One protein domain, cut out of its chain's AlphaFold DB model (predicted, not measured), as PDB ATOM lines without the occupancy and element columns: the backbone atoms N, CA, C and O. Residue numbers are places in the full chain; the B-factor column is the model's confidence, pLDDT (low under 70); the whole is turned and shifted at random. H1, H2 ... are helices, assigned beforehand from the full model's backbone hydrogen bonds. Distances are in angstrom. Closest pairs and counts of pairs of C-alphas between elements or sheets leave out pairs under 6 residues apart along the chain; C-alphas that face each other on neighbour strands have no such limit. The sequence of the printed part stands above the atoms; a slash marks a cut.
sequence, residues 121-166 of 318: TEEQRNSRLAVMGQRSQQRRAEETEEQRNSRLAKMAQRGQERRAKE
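This is residues 121 to 166 of the 318 residues of an uncharacterized protein of Araneus ventricosus (UniProt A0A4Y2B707). Two long helices of equal length, H1 and H2, meet near their ends through a tight link and spread apart as an open V. Residues 121 to 139 on one side and 152 to 166 on the other stand free. The printed part has 46 residues with two named helices, H1 then H2, and no named strand; the class is all helix. The whole is extended, with a radius of gyration of the C-alphas of 14.9 A, and flat, spanning 38 by 32 by 6 A.

H1, residues 122 to 141, and H2, residues 145 to 164, are close but not clearly touching: their closest C-alphas, those of Arg 140 and Arg 148, are 7.7 A apart. They run opposite ways at a steep tilt of 57 degrees. Every O i to N i+4 pair is within hydrogen-bond range in H1 and H2.

H1 measures 28.2 A from C-alpha 122 at (273.107, 189.862, 280.783) to C-alpha 141. H2 measures 28.4 A from C-alpha 145 at (293.525, 198.517, 251.842) to C-alpha 164 at (285.828, 220.749, 267.715).

The two C-alphas farthest apart, those of Thr 121 and Glu 146, are 39.1 A apart. The printed part has no cut, and no printed residue is under 70 in pLDDT.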
ATOM      1  N   THR A 121     268.531 189.467 279.072       97.50
ATOM      2  CA  THR A 121     269.395 189.079 280.196       97.50
ATOM      3  C   THR A 121     270.851 189.458 279.914       97.50
ATOM      4  O   THR A 121     271.251 189.643 278.761       97.50
ATOM      5  N   GLU A 122     271.686 189.531 280.952       96.44
ATOM      6  CA  GLU A 122     273.107 189.862 280.783       96.44
ATOM      7  C   GLU A 122     273.846 188.820 279.916       96.44
ATOM      8  O   GLU A 122     274.661 189.180 279.068       96.44
ATOM      9  N   GLU A 123     273.495 187.535 280.022       96.50
ATOM     10  CA  GLU A 123     274.032 186.475 279.155       96.50
ATOM     11  C   GLU A 123     273.642 186.663 277.682       96.50
ATOM     12  O   GLU A 123     274.486 186.550 276.785       96.50
ATOM     13  N   GLN A 124     272.373 186.991 277.413       96.56
ATOM     14  CA  GLN A 124     271.886 187.268 276.059       96.56
ATOM     15  C   GLN A 124     272.563 188.511 275.477       96.56
ATOM     16  O   GLN A 124     272.978 188.512 274.313       96.56
ATOM     17  N   ARG A 125     272.730 189.553 276.296       97.06
ATOM     18  CA  ARG A 125     273.426 190.786 275.929       97.06
ATOM     19  C   ARG A 125     274.890 190.517 275.595       97.06
ATOM     20  O   ARG A 125     275.346 190.949 274.534       97.06
ATOM     21  N   ASN A 126     275.606 189.774 276.437       97.12
ATOM     22  CA  ASN A 126     277.009 189.422 276.221       97.12
ATOM     23  C   ASN A 126     277.188 188.535 274.988       97.12
ATOM     24  O   ASN A 126     278.039 188.828 274.149       97.12
ATOM     25  N   SER A 127     276.313 187.548 274.791       97.44
ATOM     26  CA  SER A 127     276.296 186.718 273.579       97.44
ATOM     27  C   SER A 127     276.069 187.561 272.319       97.44
ATOM     28  O   SER A 127     276.799 187.441 271.335       97.44
ATOM     29  N   ARG A 128     275.102 188.490 272.347       96.75
ATOM     30  CA  ARG A 128     274.838 189.406 271.227       96.75
ATOM     31  C   ARG A 128     276.037 190.314 270.942       96.75
ATOM     32  O   ARG A 128     276.380 190.511 269.776       96.75
ATOM     33  N   LEU A 129     276.661 190.883 271.975       97.00
ATOM     34  CA  LEU A 129     277.844 191.736 271.830       97.00
ATOM     35  C   LEU A 129     279.045 190.950 271.292       97.00
ATOM     36  O   LEU A 129     279.721 191.451 270.393       97.00
ATOM     37  N   ALA A 130     279.251 189.715 271.753       97.56
ATOM     38  CA  ALA A 130     280.295 188.824 271.259       97.56
ATOM     39  C   ALA A 130     280.110 188.521 269.765       97.56
ATOM     40  O   ALA A 130     281.028 188.747 268.977       97.56
ATOM     41  N   VAL A 131     278.901 188.133 269.341       97.94
ATOM     42  CA  VAL A 131     278.594 187.873 267.922       97.94
ATOM     43  C   VAL A 131     278.785 189.131 267.065       97.94
ATOM     44  O   VAL A 131     279.330 189.058 265.961       97.94
ATOM     45  N   MET A 132     278.376 190.311 267.549       97.44
ATOM     46  CA  MET A 132     278.622 191.567 266.826       97.44
ATOM     47  C   MET A 132     280.115 191.910 266.735       97.44
ATOM     48  O   MET A 132     280.563 192.387 265.689       97.44
ATOM     49  N   GLY A 133     280.877 191.663 267.804       97.06
ATOM     50  CA  GLY A 133     282.326 191.846 267.853       97.06
ATOM     51  C   GLY A 133     283.049 190.945 266.856       97.06
ATOM     52  O   GLY A 133     283.804 191.452 266.027       97.06
ATOM     53  N   GLN A 134     282.732 189.649 266.857       97.50
ATOM     54  CA  GLN A 134     283.286 188.661 265.926       97.50
ATOM     55  C   GLN A 134     283.006 189.033 264.469       97.50
ATOM     56  O   GLN A 134     283.931 189.142 263.669       97.50
ATOM     57  N   ARG A 135     281.747 189.343 264.121       97.38
ATOM     58  CA  ARG A 135     281.394 189.775 262.755       97.38
ATOM     59  C   ARG A 135     282.117 191.057 262.339       97.38
ATOM     60  O   ARG A 135     282.408 191.249 261.166       97.38
ATOM     61  N   SER A 136     282.363 191.971 263.277       96.12
ATOM     62  CA  SER A 136     283.124 193.198 263.012       96.12
ATOM     63  C   SER A 136     284.601 192.905 262.757       96.12
ATOM     64  O   SER A 136     285.184 193.488 261.851       96.12
ATOM     65  N   GLN A 137     285.196 191.989 263.525       95.81
ATOM     66  CA  GLN A 137     286.573 191.539 263.322       95.81
ATOM     67  C   GLN A 137     286.735 190.814 261.985       95.81
ATOM     68  O   GLN A 137     287.649 191.159 261.247       95.81
ATOM     69  N   GLN A 138     285.817 189.907 261.634       96.62
ATOM     70  CA  GLN A 138     285.805 189.224 260.334       96.62
ATOM     71  C   GLN A 138     285.766 190.227 259.179       96.62
ATOM     72  O   GLN A 138     286.660 190.224 258.342       96.62
ATOM     73  N   ARG A 139     284.826 191.187 259.206       95.81
ATOM     74  CA  ARG A 139     284.776 192.245 258.182       95.81
ATOM     75  C   ARG A 139     286.075 193.045 258.088       95.81
ATOM     76  O   ARG A 139     286.464 193.397 256.990       95.81
ATOM     77  N   ARG A 140     286.736 193.345 259.214       95.19
ATOM     78  CA  ARG A 140     288.019 194.076 259.221       95.19
ATOM     79  C   ARG A 140     289.191 193.241 258.711       95.19
ATOM     80  O   ARG A 140     290.140 193.825 258.210       95.19
ATOM     81  N   ALA A 141     289.157 191.923 258.889       94.81
ATOM     82  CA  ALA A 141     290.180 191.021 258.364       94.81
ATOM     83  C   ALA A 141     290.071 190.875 256.838       94.81
ATOM     84  O   ALA A 141     291.083 190.725 256.165       94.81
ATOM     85  N   GLU A 142     288.851 190.971 256.307       96.38
ATOM     86  CA  GLU A 142     288.540 190.908 254.873       96.38
ATOM     87  C   GLU A 142     288.573 192.285 254.177       96.38
ATOM     88  O   GLU A 142     288.346 192.375 252.971       96.38
ATOM     89  N   GLU A 143     288.827 193.375 254.911       95.94
ATOM     90  CA  GLU A 143     288.889 194.725 254.343       95.94
ATOM     91  C   GLU A 143     290.059 194.854 253.360       95.94
ATOM     92  O   GLU A 143     291.211 194.562 253.683       95.94
ATOM     93  N   THR A 144     289.772 195.393 252.176       97.62
ATOM     94  CA  THR A 144     290.820 195.864 251.259       97.62
ATOM     95  C   THR A 144     291.531 197.090 251.835       97.62
ATOM     96  O   THR A 144     290.978 197.823 252.661       97.62
ATOM     97  N   GLU A 145     292.745 197.370 251.363       96.44
ATOM     98  CA  GLU A 145     293.525 198.517 251.842       96.44
ATOM     99  C   GLU A 145     292.810 199.860 251.582       96.44
ATOM    100  O   GLU A 145     292.789 200.740 252.443       96.44
ATOM    101  N   GLU A 146     292.112 200.004 250.450       96.62
ATOM    102  CA  GLU A 146     291.289 201.187 250.158       96.62
ATOM    103  C   GLU A 146     290.125 201.347 251.148       96.62
ATOM    104  O   GLU A 146     289.887 202.438 251.680       96.62
ATOM    105  N   GLN A 147     289.409 200.257 251.445       97.19
ATOM    106  CA  GLN A 147     288.318 200.264 252.424       97.19
ATOM    107  C   GLN A 147     288.833 200.593 253.829       97.19
ATOM    108  O   GLN A 147     288.213 201.392 254.541       97.19
ATOM    109  N   ARG A 148     289.988 200.036 254.210       97.25
ATOM    110  CA  ARG A 148     290.660 200.316 255.481       97.25
ATOM    111  C   ARG A 148     291.029 201.794 255.591       97.25
ATOM    112  O   ARG A 148     290.680 202.425 256.592       97.25
ATOM    113  N   ASN A 149     291.662 202.362 254.567       97.12
ATOM    114  CA  ASN A 149     292.063 203.768 254.545       97.12
ATOM    115  C   ASN A 149     290.854 204.707 254.558       97.12
ATOM    116  O   ASN A 149     290.809 205.639 255.364       97.12
ATOM    117  N   SER A 150     289.806 204.404 253.786       97.56
ATOM    118  CA  SER A 150     288.538 205.143 253.832       97.56
ATOM    119  C   SER A 150     287.899 205.105 255.227       97.56
ATOM    120  O   SER A 150     287.442 206.130 255.747       97.56
ATOM    121  N   ARG A 151     287.891 203.938 255.887       97.19
ATOM    122  CA  ARG A 151     287.369 203.788 257.252       97.19
ATOM    123  C   ARG A 151     288.192 204.586 258.262       97.19
ATOM    124  O   ARG A 151     287.602 205.268 259.102       97.19
ATOM    125  N   LEU A 152     289.523 204.512 258.202       96.94
ATOM    126  CA  LEU A 152     290.423 205.264 259.084       96.94
ATOM    127  C   LEU A 152     290.250 206.776 258.899       96.94
ATOM    128  O   LEU A 152     290.094 207.480 259.897       96.94
ATOM    129  N   ALA A 153     290.162 207.258 257.656       97.69
ATOM    130  CA  ALA A 153     289.913 208.665 257.347       97.69
ATOM    131  C   ALA A 153     288.580 209.150 257.941       97.69
ATOM    132  O   ALA A 153     288.544 210.144 258.669       97.69
ATOM    133  N   LYS A 154     287.489 208.392 257.747       97.88
ATOM    134  CA  LYS A 154     286.176 208.706 258.341       97.88
ATOM    135  C   LYS A 154     286.209 208.709 259.874       97.88
ATOM    136  O   LYS A 154     285.542 209.531 260.504       97.88
ATOM    137  N   MET A 155     286.961 207.801 260.503       97.25
ATOM    138  CA  MET A 155     287.120 207.785 261.964       97.25
ATOM    139  C   MET A 155     287.935 208.978 262.474       97.25
ATOM    140  O   MET A 155     287.560 209.566 263.491       97.25
ATOM    141  N   ALA A 156     289.008 209.355 261.772       97.19
ATOM    142  CA  ALA A 156     289.825 210.518 262.098       97.19
ATOM    143  C   ALA A 156     289.011 211.816 261.993       97.19
ATOM    144  O   ALA A 156     288.996 212.591 262.950       97.19
ATOM    145  N   GLN A 157     288.252 211.986 260.904       97.94
ATOM    146  CA  GLN A 157     287.349 213.122 260.702       97.94
ATOM    147  C   GLN A 157     286.322 213.229 261.838       97.94
ATOM    148  O   GLN A 157     286.252 214.248 262.517       97.94
ATOM    149  N   ARG A 158     285.593 212.147 262.151       97.31
ATOM    150  CA  ARG A 158     284.639 212.132 263.281       97.31
ATOM    151  C   ARG A 158     285.310 212.397 264.631       97.31
ATOM    152  O   ARG A 158     284.676 212.874 265.568       97.31
ATOM    153  N   GLY A 159     286.579 212.020 264.786       96.12
ATOM    154  CA  GLY A 159     287.377 212.343 265.968       96.12
ATOM    155  C   GLY A 159     287.716 213.832 266.056       96.12
ATOM    156  O   GLY A 159     287.669 214.404 267.140       96.12
ATOM    157  N   GLN A 160     288.036 214.473 264.932       95.38
ATOM    158  CA  GLN A 160     288.254 215.919 264.857       95.38
ATOM    159  C   GLN A 160     286.956 216.694 265.101       95.38
ATOM    160  O   GLN A 160     286.947 217.583 265.941       95.38
ATOM    161  N   GLU A 161     285.851 216.302 264.468       96.81
ATOM    162  CA  GLU A 161     284.538 216.934 264.660       96.81
ATOM    163  C   GLU A 161     284.057 216.855 266.112       96.81
ATOM    164  O   GLU A 161     283.511 217.825 266.632       96.81
ATOM    165  N   ARG A 162     284.280 215.720 266.794       95.62
ATOM    166  CA  ARG A 162     283.983 215.597 268.230       95.62
ATOM    167  C   ARG A 162     284.832 216.554 269.060       95.62
ATOM    168  O   ARG A 162     284.271 217.248 269.891       95.62
ATOM    169  N   ARG A 163     286.139 216.642 268.783       94.25
ATOM    170  CA  ARG A 163     287.056 217.567 269.474       94.25
ATOM    171  C   ARG A 163     286.718 219.036 269.233       94.25
ATOM    172  O   ARG A 163     286.846 219.832 270.149       94.25
ATOM    173  N   ALA A 164     286.261 219.389 268.035       94.38
ATOM    174  CA  ALA A 164     285.828 220.749 267.715       94.38
ATOM    175  C   ALA A 164     284.545 221.159 268.459       94.38
ATOM    176  O   ALA A 164     284.287 222.345 268.619       94.38
ATOM    177  N   LYS A 165     283.745 220.180 268.902       96.19
ATOM    178  CA  LYS A 165     282.503 220.377 269.663       96.19
ATOM    179  C   LYS A 165     282.667 220.106 271.166       96.19
ATOM    180  O   LYS A 165     281.661 220.090 271.870       96.19
ATOM    181  N   GLU A 166     283.885 219.837 271.648       95.56
ATOM    182  CA  GLU A 166     284.147 219.614 273.077       95.56
ATOM    183  C   GLU A 166     283.901 220.906 273.866       95.56
ATOM    184  O   GLU A 166     284.323 221.983 273.446       95.56
TER     185      GLU A 166